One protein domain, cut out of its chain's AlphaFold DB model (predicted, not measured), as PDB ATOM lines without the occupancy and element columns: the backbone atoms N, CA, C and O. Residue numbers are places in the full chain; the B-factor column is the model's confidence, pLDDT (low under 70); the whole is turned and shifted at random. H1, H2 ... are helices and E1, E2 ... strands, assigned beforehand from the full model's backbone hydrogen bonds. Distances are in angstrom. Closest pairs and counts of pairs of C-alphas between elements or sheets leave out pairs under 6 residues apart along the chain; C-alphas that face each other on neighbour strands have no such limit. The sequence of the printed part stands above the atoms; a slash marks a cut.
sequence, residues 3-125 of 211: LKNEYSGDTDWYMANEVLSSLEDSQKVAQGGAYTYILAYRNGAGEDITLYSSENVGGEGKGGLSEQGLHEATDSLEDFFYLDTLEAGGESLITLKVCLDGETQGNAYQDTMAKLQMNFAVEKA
ATOM      1  N   LEU A   3     -19.183 -15.084 -21.316       94.06
ATOM      2  CA  LEU A   3     -18.158 -14.214 -20.746       94.06
ATOM      3  C   LEU A   3     -17.004 -14.113 -21.746       94.06
ATOM      4  O   LEU A   3     -16.737 -15.061 -22.489       94.06
ATOM      5  N   LYS A   4     -16.337 -12.958 -21.780       95.38
ATOM      6  CA  LYS A   4     -15.198 -12.708 -22.662       95.38
ATOM      7  C   LYS A   4     -14.200 -11.777 -21.997       95.38
ATOM      8  O   LYS A   4     -14.583 -10.721 -21.494       95.38
ATOM      9  N   ASN A   5     -12.924 -12.137 -22.058       95.94
ATOM     10  CA  ASN A   5     -11.844 -11.251 -21.665       95.94
ATOM     11  C   ASN A   5     -11.469 -10.307 -22.824       95.94
ATOM     12  O   ASN A   5     -10.846 -10.725 -23.798       95.94
ATOM     13  N   GLU A   6     -11.835  -9.028 -22.717       95.62
ATOM     14  CA  GLU A   6     -11.412  -7.972 -23.656       95.62
ATOM     15  C   GLU A   6     -10.138  -7.223 -23.206       95.62
ATOM     16  O   GLU A   6      -9.660  -6.330 -23.908       95.62
ATOM     17  N   TYR A   7      -9.564  -7.574 -22.049       94.56
ATOM     18  CA  TYR A   7      -8.273  -7.055 -21.594       94.56
ATOM     19  C   TYR A   7      -7.114  -7.721 -22.356       94.56
ATOM     20  O   TYR A   7      -7.207  -8.847 -22.841       94.56
ATOM     21  N   SER A   8      -5.989  -7.010 -22.474       93.75
ATOM     22  CA  SER A   8      -4.808  -7.443 -23.239       93.75
ATOM     23  C   SER A   8      -3.893  -8.429 -22.496       93.75
ATOM     24  O   SER A   8      -2.798  -8.725 -22.972       93.75
ATOM     25  N   GLY A   9      -4.309  -8.881 -21.318       92.31
ATOM     26  CA  GLY A   9      -3.632  -9.875 -20.495       92.31
ATOM     27  C   GLY A   9      -4.661 -10.709 -19.742       92.31
ATOM     28  O   GLY A   9      -5.868 -10.531 -19.923       92.31
ATOM     29  N   ASP A  10      -4.179 -11.605 -18.899       94.50
ATOM     30  CA  ASP A  10      -5.022 -12.620 -18.276       94.50
ATOM     31  C   ASP A  10      -5.883 -12.020 -17.150       94.50
ATOM     32  O   ASP A  10      -5.495 -11.049 -16.484       94.50
ATOM     33  N   THR A  11      -7.081 -12.571 -16.961       96.25
ATOM     34  CA  THR A  11      -8.062 -12.083 -15.981       96.25
ATOM     35  C   THR A  11      -8.672 -13.225 -15.191       96.25
ATOM     36  O   THR A  11      -9.061 -14.231 -15.778       96.25
ATOM     37  N   ASP A  12      -8.794 -13.044 -13.881       95.44
ATOM     38  CA  ASP A  12      -9.414 -14.011 -12.977       95.44
ATOM     39  C   ASP A  12     -10.889 -13.647 -12.795       95.44
ATOM     40  O   ASP A  12     -11.225 -12.498 -12.487       95.44
ATOM     41  N   TRP A  13     -11.778 -14.612 -13.046       95.06
ATOM     42  CA  TRP A  13     -13.229 -14.416 -13.042       95.06
ATOM     43  C   TRP A  13     -13.885 -15.104 -11.855       95.06
ATOM     44  O   TRP A  13     -13.544 -16.227 -11.490       95.06
ATOM     45  N   TYR A  14     -14.897 -14.442 -11.305       93.75
ATOM     46  CA  TYR A  14     -15.670 -14.895 -10.157       93.75
ATOM     47  C   TYR A  14     -17.157 -14.706 -10.437       93.75
ATOM     48  O   TYR A  14     -17.547 -13.798 -11.182       93.75
ATOM     49  N   MET A  15     -18.005 -15.509  -9.799       93.00
ATOM     50  CA  MET A  15     -19.446 -15.295  -9.818       93.00
ATOM     51  C   MET A  15     -20.107 -15.507  -8.460       93.00
ATOM     52  O   MET A  15     -19.673 -16.328  -7.660       93.00
ATOM     53  N   ALA A  16     -21.200 -14.788  -8.241       91.12
ATOM     54  CA  ALA A  16     -22.176 -15.066  -7.194       91.12
ATOM     55  C   ALA A  16     -23.537 -15.308  -7.857       91.12
ATOM     56  O   ALA A  16     -23.816 -14.764  -8.931       91.12
ATOM     57  N   ASN A  17     -24.386 -16.129  -7.247       90.81
ATOM     58  CA  ASN A  17     -25.659 -16.527  -7.837       90.81
ATOM     59  C   ASN A  17     -26.725 -16.705  -6.751       90.81
ATOM     60  O   ASN A  17     -26.527 -17.475  -5.818       90.81
ATOM     61  N   GLU A  18     -27.843 -16.001  -6.907       89.94
ATOM     62  CA  GLU A  18     -28.835 -15.758  -5.856       89.94
ATOM     63  C   GLU A  18     -30.264 -15.940  -6.395       89.94
ATOM     64  O   GLU A  18     -30.581 -15.535  -7.522       89.94
ATOM     65  N   VAL A  19     -31.151 -16.519  -5.582       90.12
ATOM     66  CA  VAL A  19     -32.600 -16.514  -5.814       90.12
ATOM     67  C   VAL A  19     -33.189 -15.315  -5.069       90.12
ATOM     68  O   VAL A  19     -33.227 -15.277  -3.849       90.12
ATOM     69  N   LEU A  20     -33.655 -14.306  -5.808       87.44
ATOM     70  CA  LEU A  20     -34.203 -13.069  -5.230       87.44
ATOM     71  C   LEU A  20     -35.675 -13.196  -4.829       87.44
ATOM     72  O   LEU A  20     -36.165 -12.447  -3.987       87.44
ATOM     73  N   SER A  21     -36.410 -14.068  -5.518       86.06
ATOM     74  CA  SER A  21     -37.769 -14.443  -5.136       86.06
ATOM     75  C   SER A  21     -38.160 -15.774  -5.763       86.06
ATOM     76  O   SER A  21     -37.996 -15.966  -6.972       86.06
ATOM     77  N   SER A  22     -38.739 -16.646  -4.954       83.50
ATOM     78  CA  SER A  22     -39.383 -17.901  -5.327       83.50
ATOM     79  C   SER A  22     -40.911 -17.727  -5.387       83.50
ATOM     80  O   SER A  22     -41.442 -16.634  -5.159       83.50
ATOM     81  N   LEU A  23     -41.646 -18.791  -5.718       78.25
ATOM     82  CA  LEU A  23     -43.108 -18.770  -5.609       78.25
ATOM     83  C   LEU A  23     -43.545 -18.904  -4.145       78.25
ATOM     84  O   LEU A  23     -44.523 -18.268  -3.742       78.25
ATOM     85  N   GLU A  24     -42.805 -19.693  -3.373       79.31
ATOM     86  CA  GLU A  24     -43.008 -19.988  -1.957       79.31
ATOM     87  C   GLU A  24     -43.029 -18.698  -1.105       79.31
ATOM     88  O   GLU A  24     -43.798 -18.597  -0.148       79.31
ATOM     89  N   ASP A  25     -42.302 -17.651  -1.524       79.75
ATOM     90  CA  ASP A  25     -42.354 -16.306  -0.920       79.75
ATOM     91  C   ASP A  25     -43.707 -15.590  -1.101       79.75
ATOM     92  O   ASP A  25     -44.080 -14.708  -0.321       79.75
ATOM     93  N   SER A  26     -44.423 -15.906  -2.182       69.88
ATOM     94  CA  SER A  26     -45.543 -15.107  -2.700       69.88
ATOM     95  C   SER A  26     -46.922 -15.724  -2.456       69.88
ATOM     96  O   SER A  26     -47.911 -14.994  -2.369       69.88
ATOM     97  N   GLN A  27     -47.007 -17.053  -2.325       68.19
ATOM     98  CA  GLN A  27     -48.265 -17.788  -2.201       68.19
ATOM     99  C   GLN A  27     -48.186 -18.844  -1.098       68.19
ATOM    100  O   GLN A  27     -47.590 -19.898  -1.274       68.19
ATOM    101  N   LYS A  28     -48.925 -18.645   0.001       65.12
ATOM    102  CA  LYS A  28     -49.023 -19.629   1.106       65.12
ATOM    103  C   LYS A  28     -49.618 -20.991   0.711       65.12
ATOM    104  O   LYS A  28     -49.632 -21.899   1.530       65.12
ATOM    105  N   VAL A  29     -50.189 -21.093  -0.488       63.16
ATOM    106  CA  VAL A  29     -50.776 -22.317  -1.054       63.16
ATOM    107  C   VAL A  29     -49.826 -23.055  -2.000       63.16
ATOM    108  O   VAL A  29     -50.169 -24.135  -2.470       63.16
ATOM    109  N   ALA A  30     -48.661 -22.476  -2.296       65.12
ATOM    110  CA  ALA A  30     -47.597 -23.125  -3.040       65.12
ATOM    111  C   ALA A  30     -46.549 -23.630  -2.045       65.12
ATOM    112  O   ALA A  30     -45.777 -22.854  -1.486       65.12
ATOM    113  N   GLN A  31     -46.630 -24.925  -1.771       69.44
ATOM    114  CA  GLN A  31     -45.811 -25.673  -0.825       69.44
ATOM    115  C   GLN A  31     -45.556 -27.064  -1.418       69.44
ATOM    116  O   GLN A  31     -46.356 -27.549  -2.224       69.44
ATOM    117  N   GLY A  32     -44.440 -27.686  -1.049       70.75
ATOM    118  CA  GLY A  32     -44.018 -29.000  -1.535       70.75
ATOM    119  C   GLY A  32     -43.427 -29.023  -2.951       70.75
ATOM    120  O   GLY A  32     -43.163 -30.102  -3.476       70.75
ATOM    121  N   GLY A  33     -43.205 -27.866  -3.587       76.75
ATOM    122  CA  GLY A  33     -42.598 -27.778  -4.919       76.75
ATOM    123  C   GLY A  33     -41.118 -28.165  -4.902       76.75
ATOM    124  O   GLY A  33     -40.323 -27.517  -4.221       76.75
ATOM    125  N   ALA A  34     -40.748 -29.204  -5.654       81.81
ATOM    126  CA  ALA A  34     -39.357 -29.600  -5.851       81.81
ATOM    127  C   ALA A  34     -38.789 -28.969  -7.132       81.81
ATOM    128  O   ALA A  34     -39.503 -28.773  -8.118       81.81
ATOM    129  N   TYR A  35     -37.492 -28.668  -7.143       85.69
ATOM    130  CA  TYR A  35     -36.809 -28.093  -8.297       85.69
ATOM    131  C   TYR A  35     -35.537 -28.869  -8.647       85.69
ATOM    132  O   TYR A  35     -34.672 -29.109  -7.804       85.69
ATOM    133  N   THR A  36     -35.366 -29.159  -9.936       89.69
ATOM    134  CA  THR A  36     -34.045 -29.417 -10.509       89.69
ATOM    135  C   THR A  36     -33.331 -28.088 -10.724       89.69
ATOM    136  O   THR A  36     -33.843 -27.218 -11.432       89.69
ATOM    137  N   TYR A  37     -32.129 -27.956 -10.175       91.56
ATOM    138  CA  TYR A  37     -31.266 -26.786 -10.274       91.56
ATOM    139  C   TYR A  37     -29.853 -27.220 -10.671       91.56
ATOM    140  O   TYR A  37     -29.188 -27.946  -9.934       91.56
ATOM    141  N   ILE A  38     -29.390 -26.788 -11.845       93.31
ATOM    142  CA  ILE A  38     -28.068 -27.137 -12.379       93.31
ATOM    143  C   ILE A  38     -27.374 -25.864 -12.856       93.31
ATOM    144  O   ILE A  38     -27.872 -25.181 -13.754       93.31
ATOM    145  N   LEU A  39     -26.207 -25.583 -12.282       92.88
ATOM    146  CA  LEU A  39     -25.312 -24.504 -12.673       92.88
ATOM    147  C   LEU A  39     -24.024 -25.110 -13.240       92.88
ATOM    148  O   LEU A  39     -23.362 -25.914 -12.581       92.88
ATOM    149  N   ALA A  40     -23.668 -24.721 -14.461       94.44
ATOM    150  CA  ALA A  40     -22.504 -25.231 -15.173       94.44
ATOM    151  C   ALA A  40     -21.700 -24.104 -15.832       94.44
ATOM    152  O   ALA A  40     -22.255 -23.097 -16.277       94.44
ATOM    153  N   TYR A  41     -20.394 -24.321 -15.932       94.56
ATOM    154  CA  TYR A  41     -19.423 -23.481 -16.617       94.56
ATOM    155  C   TYR A  41     -18.799 -24.261 -17.770       94.56
ATOM    156  O   TYR A  41     -18.412 -25.410 -17.591       94.56
ATOM    157  N   ARG A  42     -18.665 -23.637 -18.937       93.81
ATOM    158  CA  ARG A  42     -17.900 -24.173 -20.062       93.81
ATOM    159  C   ARG A  42     -16.667 -23.323 -20.295       93.81
ATOM    160  O   ARG A  42     -16.809 -22.142 -20.625       93.81
ATOM    161  N   ASN A  43     -15.491 -23.932 -20.165       88.81
ATOM    162  CA  ASN A  43     -14.210 -23.264 -20.399       88.81
ATOM    163  C   ASN A  43     -13.954 -22.998 -21.897       88.81
ATOM    164  O   ASN A  43     -14.676 -23.488 -22.772       88.81
ATOM    165  N   GLY A  44     -12.886 -22.259 -22.207       80.25
ATOM    166  CA  GLY A  44     -12.497 -21.940 -23.590       80.25
ATOM    167  C   GLY A  44     -12.120 -23.152 -24.459       80.25
ATOM    168  O   GLY A  44     -12.108 -23.043 -25.684       80.25
ATOM    169  N   ALA A  45     -11.863 -24.321 -23.858       84.69
ATOM    170  CA  ALA A  45     -11.649 -25.583 -24.572       84.69
ATOM    171  C   ALA A  45     -12.961 -26.325 -24.909       84.69
ATOM    172  O   ALA A  45     -12.939 -27.313 -25.645       84.69
ATOM    173  N   GLY A  46     -14.106 -25.848 -24.408       87.00
ATOM    174  CA  GLY A  46     -15.425 -26.439 -24.632       87.00
ATOM    175  C   GLY A  46     -15.820 -27.540 -23.641       87.00
ATOM    176  O   GLY A  46     -16.820 -28.217 -23.874       87.00
ATOM    177  N   GLU A  47     -15.067 -27.722 -22.557       90.25
ATOM    178  CA  GLU A  47     -15.359 -28.690 -21.492       90.25
ATOM    179  C   GLU A  47     -16.405 -28.132 -20.519       90.25
ATOM    180  O   GLU A  47     -16.250 -27.018 -20.018       90.25
ATOM    181  N   ASP A  48     -17.461 -28.909 -20.255       90.69
ATOM    182  CA  ASP A  48     -18.517 -28.573 -19.294       90.69
ATOM    183  C   ASP A  48     -18.142 -29.029 -17.874       90.69
ATOM    184  O   ASP A  48     -18.002 -30.222 -17.601       90.69
ATOM    185  N   ILE A  49     -18.049 -28.068 -16.960       90.44
ATOM    186  CA  ILE A  49     -17.795 -28.237 -15.530       90.44
ATOM    187  C   ILE A  49     -19.093 -27.933 -14.772       90.44
ATOM    188  O   ILE A  49     -19.625 -26.824 -14.840       90.44
ATOM    189  N   THR A  50     -19.611 -28.905 -14.022       93.25
ATOM    190  CA  THR A  50     -20.750 -28.684 -13.118       93.25
ATOM    191  C   THR A  50     -20.272 -27.946 -11.870       93.25
ATOM    192  O   THR A  50     -19.466 -28.482 -11.116       93.25
ATOM    193  N   LEU A  51     -20.792 -26.737 -11.649       89.69
ATOM    194  CA  LEU A  51     -20.515 -25.916 -10.464       89.69
ATOM    195  C   LEU A  51     -21.449 -26.284  -9.304       89.69
ATOM    196  O   LEU A  51     -21.029 -26.335  -8.155       89.69
ATOM    197  N   TYR A  52     -22.716 -26.564  -9.615       89.38
ATOM    198  CA  TYR A  52     -23.719 -27.048  -8.668       89.38
ATOM    199  C   TYR A  52     -24.756 -27.900  -9.407       89.38
ATOM    200  O   TYR A  52     -25.135 -27.588 -10.538       89.38
ATOM    201  N   SER A  53     -25.255 -28.959  -8.767       90.75
ATOM    202  CA  SER A  53     -26.370 -29.754  -9.288       90.75
ATOM    203  C   SER A  53     -27.170 -30.386  -8.154       90.75
ATOM    204  O   SER A  53     -26.637 -31.185  -7.387       90.75
ATOM    205  N   SER A  54     -28.470 -30.102  -8.111       88.12
ATOM    206  CA  SER A  54     -29.443 -30.807  -7.276       88.12
ATOM    207  C   SER A  54     -30.718 -31.055  -8.078       88.12
ATOM    208  O   SER A  54     -31.188 -30.179  -8.796       88.12
ATOM    209  N   GLU A  55     -31.277 -32.258  -7.976       84.56
ATOM    210  CA  GLU A  55     -32.548 -32.620  -8.624       84.56
ATOM    211  C   GLU A  55     -33.759 -32.417  -7.696       84.56
ATOM    212  O   GLU A  55     -34.890 -32.467  -8.161       84.56
ATOM    213  N   ASN A  56     -33.515 -32.171  -6.401       81.50
ATOM    214  CA  ASN A  56     -34.521 -32.117  -5.337       81.50
ATOM    215  C   ASN A  56     -34.285 -30.904  -4.415       81.50
ATOM    216  O   ASN A  56     -34.129 -31.063  -3.209       81.50
ATOM    217  N   VAL A  57     -34.178 -29.702  -4.984       84.94
ATOM    218  CA  VAL A  57     -34.180 -28.449  -4.208       84.94
ATOM    219  C   VAL A  57     -35.608 -28.176  -3.726       84.94
ATOM    220  O   VAL A  57     -36.530 -28.224  -4.542       84.94
ATOM    221  N   GLY A  58     -35.812 -27.871  -2.444       82.06
ATOM    222  CA  GLY A  58     -37.139 -27.657  -1.873       82.06
ATOM    223  C   GLY A  58     -37.895 -28.968  -1.625       82.06
ATOM    224  O   GLY A  58     -37.370 -29.908  -1.027       82.06
ATOM    225  N   GLY A  59     -39.151 -29.034  -2.071       77.38
ATOM    226  CA  GLY A  59     -40.053 -30.154  -1.785       77.38
ATOM    227  C   GLY A  59     -40.669 -30.112  -0.377       77.38
ATOM    228  O   GLY A  59     -40.537 -29.127   0.351       77.38
ATOM    229  N   GLU A  60     -41.370 -31.187   0.002       71.75
ATOM    230  CA  GLU A  60     -42.013 -31.301   1.321       71.75
ATOM    231  C   GLU A  60     -40.973 -31.307   2.457       71.75
ATOM    232  O   GLU A  60     -40.131 -32.206   2.571       71.75
ATOM    233  N   GLY A  61     -41.042 -30.302   3.334       62.19
ATOM    234  CA  GLY A  61     -40.026 -30.066   4.362       62.19
ATOM    235  C   GLY A  61     -39.902 -31.191   5.403       62.19
ATOM    236  O   GLY A  61     -40.881 -31.644   6.005       62.19
ATOM    237  N   LYS A  62     -38.665 -31.601   5.726       55.50
ATOM    238  CA  LYS A  62     -38.413 -32.603   6.780       55.50
ATOM    239  C   LYS A  62     -38.751 -32.057   8.172       55.50
ATOM    240  O   LYS A  62     -37.963 -31.343   8.785       55.50
ATOM    241  N   GLY A  63     -39.892 -32.482   8.713       53.38
ATOM    242  CA  GLY A  63     -40.214 -32.346  10.140       53.38
ATOM    243  C   GLY A  63     -40.818 -31.005  10.571       53.38
ATOM    244  O   GLY A  63     -40.703 -30.655  11.743       53.38
ATOM    245  N   GLY A  64     -41.475 -30.272   9.667       52.00
ATOM    246  CA  GLY A  64     -42.207 -29.043  10.011       52.00
ATOM    247  C   GLY A  64     -41.353 -27.773  10.078       52.00
ATOM    248  O   GLY A  64     -41.781 -26.781  10.667       52.00
ATOM    249  N   LEU A  65     -40.161 -27.796   9.479       55.28
ATOM    250  CA  LEU A  65     -39.438 -26.581   9.108       55.28
ATOM    251  C   LEU A  65     -40.163 -25.879   7.949       55.28
ATOM    252  O   LEU A  65     -40.831 -26.530   7.148       55.28
ATOM    253  N   SER A  66     -40.030 -24.556   7.863       59.16
ATOM    254  CA  SER A  66     -40.522 -23.780   6.722       59.16
ATOM    255  C   SER A  66     -39.779 -24.179   5.450       59.16
ATOM    256  O   SER A  66     -38.550 -24.142   5.418       59.16
ATOM    257  N   GLU A  67     -40.530 -24.542   4.417       67.06
ATOM    258  CA  GLU A  67     -39.997 -24.894   3.103       67.06
ATOM    259  C   GLU A  67     -39.337 -23.672   2.465       67.06
ATOM    260  O   GLU A  67     -39.962 -22.621   2.334       67.06
ATOM    261  N   GLN A  68     -38.067 -23.809   2.085       77.31
ATOM    262  CA  GLN A  68     -37.308 -22.732   1.441       77.31
ATOM    263  C   GLN A  68     -37.539 -22.695  -0.079       77.31
ATOM    264  O   GLN A  68     -37.183 -21.721  -0.741       77.31
ATOM    265  N   GLY A  69     -38.154 -23.747  -0.636       83.56
ATOM    266  CA  GLY A  69     -38.409 -23.872  -2.066       83.56
ATOM    267  C   GLY A  69     -37.123 -23.704  -2.867       83.56
ATOM    268  O   GLY A  69     -36.077 -24.248  -2.515       83.56
ATOM    269  N   LEU A  70     -37.191 -22.890  -3.917       87.25
ATOM    270  CA  LEU A  70     -36.061 -22.624  -4.805       87.25
ATOM    271  C   LEU A  70     -34.841 -21.974  -4.110       87.25
ATOM    272  O   LEU A  70     -33.734 -22.115  -4.626       87.25
ATOM    273  N   HIS A  71     -35.006 -21.302  -2.959       88.19
ATOM    274  CA  HIS A  71     -33.899 -20.632  -2.246       88.19
ATOM    275  C   HIS A  71     -32.819 -21.599  -1.745       88.19
ATOM    276  O   HIS A  71     -31.641 -21.245  -1.750       88.19
ATOM    277  N   GLU A  72     -33.183 -22.850  -1.433       87.38
ATOM    278  CA  GLU A  72     -32.234 -23.893  -1.002       87.38
ATOM    279  C   GLU A  72     -31.120 -24.153  -2.042       87.38
ATOM    280  O   GLU A  72     -30.020 -24.582  -1.688       87.38
ATOM    281  N   ALA A  73     -31.348 -23.835  -3.324       86.69
ATOM    282  CA  ALA A  73     -30.310 -23.915  -4.354       86.69
ATOM    283  C   ALA A  73     -29.138 -22.953  -4.109       86.69
ATOM    284  O   ALA A  73     -28.023 -23.216  -4.561       86.69
ATOM    285  N   THR A  74     -29.393 -21.829  -3.435       83.25
ATOM    286  CA  THR A  74     -28.437 -20.731  -3.249       83.25
ATOM    287  C   THR A  74     -27.961 -20.560  -1.809       83.25
ATOM    288  O   THR A  74     -26.923 -19.944  -1.617       83.25
ATOM    289  N   ASP A  75     -28.594 -21.199  -0.819       79.00
ATOM    290  CA  ASP A  75     -28.131 -21.215   0.586       79.00
ATOM    291  C   ASP A  75     -26.666 -21.660   0.769       79.00
ATOM    292  O   ASP A  75     -26.011 -21.288   1.740       79.00
ATOM    293  N   SER A  76     -26.164 -22.499  -0.146       65.81
ATOM    294  CA  SER A  76     -24.786 -23.021  -0.141       65.81
ATOM    295  C   SER A  76     -23.849 -22.332  -1.140       65.81
ATOM    296  O   SER A  76     -22.671 -22.678  -1.214       65.81
ATOM    297  N   LEU A  77     -24.361 -21.365  -1.907       69.94
ATOM    298  CA  LEU A  77     -23.588 -20.543  -2.830       69.94
ATOM    299  C   LEU A  77     -23.308 -19.207  -2.128       69.94
ATOM    300  O   LEU A  77     -24.093 -18.268  -2.224       69.94
ATOM    301  N   GLU A  78     -22.206 -19.179  -1.373       61.25
ATOM    302  CA  GLU A  78     -21.721 -18.012  -0.621       61.25
ATOM    303  C   GLU A  78     -21.371 -16.808  -1.534       61.25
ATOM    304  O   GLU A  78     -21.573 -16.826  -2.753       61.25
ATOM    305  N   ASP A  79     -20.819 -15.744  -0.935       78.81
ATOM    306  CA  ASP A  79     -20.199 -14.629  -1.662       78.81
ATOM    307  C   ASP A  79     -19.235 -15.120  -2.768       78.81
ATOM    308  O   ASP A  79     -18.608 -16.170  -2.647       78.81
ATOM    309  N   PHE A  80     -19.116 -14.323  -3.839       88.50
ATOM    310  CA  PHE A  80     -18.357 -14.579  -5.078       88.50
ATOM    311  C   PHE A  80     -17.310 -15.713  -5.038       88.50
ATOM    312  O   PHE A  80     -16.195 -15.534  -4.544       88.50
ATOM    313  N   PHE A  81     -17.622 -16.835  -5.691       88.69
ATOM    314  CA  PHE A  81     -16.689 -17.945  -5.886       88.69
ATOM    315  C   PHE A  81     -15.939 -17.834  -7.220       88.69
ATOM    316  O   PHE A  81     -16.437 -17.271  -8.197       88.69
ATOM    317  N   TYR A  82     -14.722 -18.374  -7.262       91.44
ATOM    318  CA  TYR A  82     -13.855 -18.363  -8.443       91.44
ATOM    319  C   TYR A  82     -14.371 -19.296  -9.551       91.44
ATOM    320  O   TYR A  82     -14.830 -20.405  -9.276       91.44
ATOM    321  N   LEU A  83     -14.253 -18.850 -10.803       91.19
ATOM    322  CA  LEU A  83     -14.580 -19.617 -12.003       91.19
ATOM    323  C   LEU A  83     -13.325 -20.145 -12.701       91.19
ATOM    324  O   LEU A  83     -13.130 -21.356 -12.779       91.19
ATOM    325  N   ASP A  84     -12.529 -19.238 -13.269       92.25
ATOM    326  CA  ASP A  84     -11.429 -19.559 -14.180       92.25
ATOM    327  C   ASP A  84     -10.545 -18.327 -14.443       92.25
ATOM    328  O   ASP A  84     -10.989 -17.186 -14.255       92.25
ATOM    329  N   THR A  85      -9.338 -18.559 -14.962       94.00
ATOM    330  CA  THR A  85      -8.480 -17.512 -15.526       94.00
ATOM    331  C   THR A  85      -8.690 -17.494 -17.036       94.00
ATOM    332  O   THR A  85      -8.370 -18.461 -17.727       94.00
ATOM    333  N   LEU A  86      -9.206 -16.393 -17.581       93.75
ATOM    334  CA  LEU A  86      -9.328 -16.219 -19.027       93.75
ATOM    335  C   LEU A  86      -8.106 -15.482 -19.579       93.75
ATOM    336  O   LEU A  86      -7.870 -14.319 -19.239       93.75
ATOM    337  N   GLU A  87      -7.382 -16.131 -20.496       94.31
ATOM    338  CA  GLU A  87      -6.350 -15.494 -21.326       94.31
ATOM    339  C   GLU A  87      -6.923 -14.307 -22.128       94.31
ATOM    340  O   GLU A  87      -8.138 -14.184 -22.317       94.31
ATOM    341  N   ALA A  88      -6.059 -13.420 -22.626       94.62
ATOM    342  CA  ALA A  88      -6.466 -12.281 -23.455       94.62
ATOM    343  C   ALA A  88      -7.290 -12.719 -24.689       94.62
ATOM    344  O   ALA A  88      -6.808 -13.453 -25.553       94.62
ATOM    345  N   GLY A  89      -8.535 -12.247 -24.799       94.62
ATOM    346  CA  GLY A  89      -9.475 -12.650 -25.854       94.62
ATOM    347  C   GLY A  89     -10.230 -13.962 -25.597       94.62
ATOM    348  O   GLY A  89     -11.079 -14.315 -26.417       94.62
ATOM    349  N   GLY A  90      -9.953 -14.659 -24.489       94.44
ATOM    350  CA  GLY A  90     -10.608 -15.905 -24.094       94.44
ATOM    351  C   GLY A  90     -12.110 -15.744 -23.846       94.44
ATOM    352  O   GLY A  90     -12.575 -14.693 -23.400       94.44
ATOM    353  N   GLU A  91     -12.870 -16.799 -24.137       94.75
ATOM    354  CA  GLU A  91     -14.332 -16.846 -24.025       94.75
ATOM    355  C   GLU A  91     -14.776 -18.065 -23.210       94.75
ATOM    356  O   GLU A  91     -14.140 -19.120 -23.253       94.75
ATOM    357  N   SER A  92     -15.894 -17.933 -22.498       94.25
ATOM    358  CA  SER A  92     -16.504 -19.017 -21.723       94.25
ATOM    359  C   SER A  92     -18.026 -18.858 -21.616       94.25
ATOM    360  O   SER A  92     -18.591 -17.816 -21.968       94.25
ATOM    361  N   LEU A  93     -18.731 -19.906 -21.178       95.56
ATOM    362  CA  LEU A  93     -20.199 -19.927 -21.127       95.56
ATOM    363  C   LEU A  93     -20.717 -20.466 -19.788       95.56
ATOM    364  O   LEU A  93     -20.548 -21.637 -19.471       95.56
ATOM    365  N   ILE A  94     -21.452 -19.633 -19.057       95.50
ATOM    366  CA  ILE A  94     -22.220 -20.024 -17.870       95.50
ATOM    367  C   ILE A  94     -23.635 -20.437 -18.282       95.50
ATOM    368  O   ILE A  94     -24.324 -19.698 -18.997       95.50
ATOM    369  N   THR A  95     -24.097 -21.585 -17.798       95.50
ATOM    370  CA  THR A  95     -25.450 -22.105 -18.019       95.50
ATOM    371  C   THR A  95     -26.124 -22.391 -16.686       95.50
ATOM    372  O   THR A  95     -25.620 -23.178 -15.893       95.50
ATOM    373  N   LEU A  96     -27.294 -21.787 -16.476       94.19
ATOM    374  CA  LEU A  96     -28.185 -22.085 -15.361       94.19
ATOM    375  C   LEU A  96     -29.462 -22.728 -15.913       94.19
ATOM    376  O   LEU A  96     -30.137 -22.144 -16.764       94.19
ATOM    377  N   LYS A  97     -29.789 -23.927 -15.431       92.94
ATOM    378  CA  LYS A  97     -31.033 -24.644 -15.713       92.94
ATOM    379  C   LYS A  97     -31.819 -24.789 -14.415       92.94
ATOM    380  O   LYS A  97     -31.330 -25.392 -13.465       92.94
ATOM    381  N   VAL A  98     -33.058 -24.306 -14.428       89.88
ATOM    382  CA  VAL A  98     -34.042 -24.523 -13.363       89.88
ATOM    383  C   VAL A  98     -35.268 -25.193 -13.974       89.88
ATOM    384  O   VAL A  98     -35.745 -24.768 -15.028       89.88
ATOM    385  N   CYS A  99     -35.766 -26.257 -13.350       87.31
ATOM    386  CA  CYS A  99     -37.004 -26.930 -13.735       87.31
ATOM    387  C   CYS A  99     -37.805 -27.257 -12.475       87.31
ATOM    388  O   CYS A  99     -37.264 -27.861 -11.557       87.31
ATOM    389  N   LEU A 100     -39.077 -26.865 -12.444       82.06
ATOM    390  CA  LEU A 100     -40.019 -27.260 -11.400       82.06
ATOM    391  C   LEU A 100     -40.495 -28.696 -11.662       82.06
ATOM    392  O   LEU A 100     -41.006 -28.972 -12.750       82.06
ATOM    393  N   ASP A 101     -40.375 -29.564 -10.662       77.19
ATOM    394  CA  ASP A 101     -40.992 -30.888 -10.617       77.19
ATOM    395  C   ASP A 101     -42.181 -30.843  -9.647       77.19
ATOM    396  O   ASP A 101     -42.052 -31.003  -8.433       77.19
ATOM    397  N   GLY A 102     -43.349 -30.494 -10.189       66.50
ATOM    398  CA  GLY A 102     -44.577 -30.311  -9.422       66.50
ATOM    399  C   GLY A 102     -45.756 -31.004 -10.091       66.50
ATOM    400  O   GLY A 102     -46.030 -30.770 -11.270       66.50
ATOM    401  N   GLU A 103     -46.486 -31.811  -9.317       59.78
ATOM    402  CA  GLU A 103     -47.753 -32.429  -9.723       59.78
ATOM    403  C   GLU A 103     -48.685 -31.389 -10.374       59.78
ATOM    404  O   GLU A 103     -48.925 -30.294  -9.853       59.78
ATOM    405  N   THR A 104     -49.169 -31.705 -11.577       50.19
ATOM    406  CA  THR A 104     -49.653 -30.690 -12.534       50.19
ATOM    407  C   THR A 104     -51.156 -30.409 -12.458       50.19
ATOM    408  O   THR A 104     -51.680 -29.617 -13.245       50.19
ATOM    409  N   GLN A 105     -51.879 -31.012 -11.509       48.06
ATOM    410  CA  GLN A 105     -53.324 -30.813 -11.366       48.06
ATOM    411  C   GLN A 105     -53.660 -29.691 -10.375       48.06
ATOM    412  O   GLN A 105     -53.692 -29.889  -9.166       48.06
ATOM    413  N   GLY A 106     -53.978 -28.512 -10.918       55.06
ATOM    414  CA  GLY A 106     -54.539 -27.387 -10.160       55.06
ATOM    415  C   GLY A 106     -53.533 -26.571  -9.344       55.06
ATOM    416  O   GLY A 106     -53.952 -25.830  -8.457       55.06
ATOM    417  N   ASN A 107     -52.230 -26.699  -9.612       56.06
ATOM    418  CA  ASN A 107     -51.207 -25.989  -8.847       56.06
ATOM    419  C   ASN A 107     -51.148 -24.483  -9.201       56.06
ATOM    420  O   ASN A 107     -51.400 -24.074 -10.335       56.06
ATOM    421  N   ALA A 108     -50.804 -23.651  -8.213       60.00
ATOM    422  CA  ALA A 108     -50.699 -22.195  -8.357       60.00
ATOM    423  C   ALA A 108     -49.365 -21.726  -8.987       60.00
ATOM    424  O   ALA A 108     -49.090 -20.527  -9.038       60.00
ATOM    425  N   TYR A 109     -48.527 -22.656  -9.463       62.53
ATOM    426  CA  TYR A 109     -47.183 -22.366  -9.966       62.53
ATOM    427  C   TYR A 109     -47.210 -21.777 -11.389       62.53
ATOM    428  O   TYR A 109     -46.243 -21.141 -11.797       62.53
ATOM    429  N   GLN A 110     -48.308 -21.943 -12.142       61.44
ATOM    430  CA  GLN A 110     -48.412 -21.458 -13.530       61.44
ATOM    431  C   GLN A 110     -48.367 -19.924 -13.663       61.44
ATOM    432  O   GLN A 110     -47.892 -19.422 -14.679       61.44
ATOM    433  N   ASP A 111     -48.818 -19.188 -12.642       60.78
ATOM    434  CA  ASP A 111     -48.979 -17.726 -12.685       60.78
ATOM    435  C   ASP A 111     -47.870 -16.947 -11.948       60.78
ATOM    436  O   ASP A 111     -47.987 -15.733 -11.762       60.78
ATOM    437  N   THR A 112     -46.788 -17.607 -11.513       63.59
ATOM    438  CA  THR A 112     -45.752 -16.965 -10.683       63.59
ATOM    439  C   THR A 112     -44.354 -17.044 -11.284       63.59
ATOM    440  O   THR A 112     -43.894 -18.087 -11.738       63.59
ATOM    441  N   MET A 113     -43.654 -15.908 -11.254       72.56
ATOM    442  CA  MET A 113     -42.292 -15.767 -11.759       72.56
ATOM    443  C   MET A 113     -41.281 -15.839 -10.616       72.56
ATOM    444  O   MET A 113     -41.284 -14.979  -9.734       72.56
ATOM    445  N   ALA A 114     -40.360 -16.800 -10.687       82.56
ATOM    446  CA  ALA A 114     -39.126 -16.737  -9.915       82.56
ATOM    447  C   ALA A 114     -38.203 -15.630 -10.460       82.56
ATOM    448  O   ALA A 114     -38.224 -15.313 -11.653       82.56
ATOM    449  N   LYS A 115     -37.362 -15.060  -9.594       88.12
ATOM    450  CA  LYS A 115     -36.303 -14.111  -9.964       88.12
ATOM    451  C   LYS A 115     -34.969 -14.654  -9.488       88.12
ATOM    452  O   LYS A 115     -34.818 -14.977  -8.315       88.12
ATOM    453  N   LEU A 116     -34.013 -14.719 -10.405       90.25
ATOM    454  CA  LEU A 116     -32.662 -15.199 -10.154       90.25
ATOM    455  C   LEU A 116     -31.674 -14.147 -10.656       90.25
ATOM    456  O   LEU A 116     -31.911 -13.532 -11.701       90.25
ATOM    457  N   GLN A 117     -30.581 -13.946  -9.927       90.69
ATOM    458  CA  GLN A 117     -29.529 -12.997 -10.272       90.69
ATOM    459  C   GLN A 117     -28.173 -13.702 -10.269       90.69
ATOM    460  O   GLN A 117     -27.788 -14.326  -9.288       90.69
ATOM    461  N   MET A 118     -27.441 -13.567 -11.375       92.69
ATOM    462  CA  MET A 118     -26.031 -13.942 -11.472       92.69
ATOM    463  C   MET A 118     -25.204 -12.661 -11.530       92.69
ATOM    464  O   MET A 118     -25.413 -11.829 -12.416       92.69
ATOM    465  N   ASN A 119     -24.269 -12.515 -10.599       92.94
ATOM    466  CA  ASN A 119     -23.303 -11.428 -10.559       92.94
ATOM    467  C   ASN A 119     -21.937 -11.961 -10.995       92.94
ATOM    468  O   ASN A 119     -21.575 -13.076 -10.632       92.94
ATOM    469  N   PHE A 120     -21.167 -11.154 -11.723       94.25
ATOM    470  CA  PHE A 120     -19.817 -11.501 -12.168       94.25
ATOM    471  C   PHE A 120     -18.831 -10.426 -11.718       94.25
ATOM    472  O   PHE A 120     -19.131  -9.234 -11.816       94.25
ATOM    473  N   ALA A 121     -17.671 -10.853 -11.233       94.62
ATOM    474  CA  ALA A 121     -16.550  -9.990 -10.885       94.62
ATOM    475  C   ALA A 121     -15.299 -10.460 -11.635       94.62
ATOM    476  O   ALA A 121     -15.177 -11.635 -11.984       94.62
ATOM    477  N   VAL A 122     -14.397  -9.523 -11.916       95.69
ATOM    478  CA  VAL A 122     -13.181  -9.771 -12.693       95.69
ATOM    479  C   VAL A 122     -12.030  -8.946 -12.131       95.69
ATOM    480  O   VAL A 122     -12.191  -7.753 -11.860       95.69
ATOM    481  N   GLU A 123     -10.866  -9.569 -11.989       95.38
ATOM    482  CA  GLU A 123      -9.611  -8.889 -11.673       95.38
ATOM    483  C   GLU A 123      -8.497  -9.271 -12.653       95.38
ATOM    484  O   GLU A 123      -8.663 -10.127 -13.523       95.38
ATOM    485  N   LYS A 124      -7.364  -8.570 -12.579       95.56
ATOM    486  CA  LYS A 124      -6.195  -8.873 -13.414       95.56
ATOM    487  C   LYS A 124      -5.421 -10.016 -12.774       95.56
ATOM    488  O   LYS A 124      -5.024  -9.876 -11.619       95.56
ATOM    489  N   ALA A 125      -5.133 -11.066 -13.535       90.50
ATOM    490  CA  ALA A 125      -4.430 -12.219 -12.994       90.50
ATOM    491  C   ALA A 125      -3.010 -11.853 -12.531       90.50
ATOM    492  O   ALA A 125      -2.272 -11.118 -13.206       90.50
TER     493      ALA A 125
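Overview. This is residues 3 to 125 of the 211 residues of an uncharacterized protein of Lachnospiraceae bacterium (UniProt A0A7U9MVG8). Two long, strongly twisted sheets of three strands each, partly face to face, make a rod, and the short helix H1 sits in the gap between them, between E1 and the hairpin E2 and E3. Most strands run along the rod; H2 and the unnamed residues 22 to 33 lie at one end. The printed part has 123 residues with six named strands and two named helices, in the order E1 E2 E3 H1 E4 E5 H2 E6, and is mostly strand. Both sheets, E4 E1 E6 and E3 E2 E5, are antiparallel. The whole is loose, with a radius of gyration of the C-alphas of 17.3 A, and spans 54 by 24 by 24 A.

Along the chain. Start at C-alpha 3, (-18.158, -14.214, -20.746). E1 begins at C-alpha 11, (-8.062, -12.083, -15.981), and runs 31.7 A to residue 21. Next come E2, residues 34 to 42, 26.3 A, and E3, residues 48 to 58, 25.5 A, which bends by 54 degrees at residue 51. Then find H1, residues 69 to 73, and E4, residues 81 to 86. E5, residues 91 to 101, is 33.0 A long. After H2, residues 108 to 111, E6, residues 115 to 124, runs 30.8 A and ends at C-alpha 124, (-6.195, -8.873, -13.414).

Arrangement. Look first at E1, the inner strand of its sheet. E6 is antiparallel to it at 164 degrees, with N 14 and O 121 2.9 A apart, within hydrogen-bond range. E4 is antiparallel to E1 at 142 degrees, with N 13 and O 84 at 3.0 A. In the other sheet E2 is the inner strand. E2 and E3 form a hairpin, with N 39 and O 52 at 2.9 A. E5 is antiparallel to E2 at 171 degrees, with N 38 and O 97 at 2.9 A. Residues 3 to 4 pair with residues 91 to 92 of E5, antiparallel. H1 is on both sheets. Its height over the sheet E4 E1 E6 is 8.1 A, where it lies over E1; the closest C-alphas of the two are those of Val 19 and His 71, 5.6 A apart. Its height over the sheet E3 E2 E5 is 7.5 A; its closest C-alpha pair with E3 is Gly 58 and Gly 69, at 4.0 A. H2 is not on either sheet. In H1, 0 of 1 O i to N i+4 pairs but 2 of 2 O i to N i+3 pairs are within hydrogen-bond range; H2 is too short for an O i to N i+4 pair.

Size, cuts and confidence. The two C-alphas farthest apart, those of Ser 8 and Gly 106, are 55.2 A apart. The printed part has no cut. The link from E1 to E2, 12 residues, is long. The mean pLDDT of the printed part is 82.8; residues 26 to 31, 61 to 67, 76 to 78 and 102 to 112 hold the 27 residues under 70.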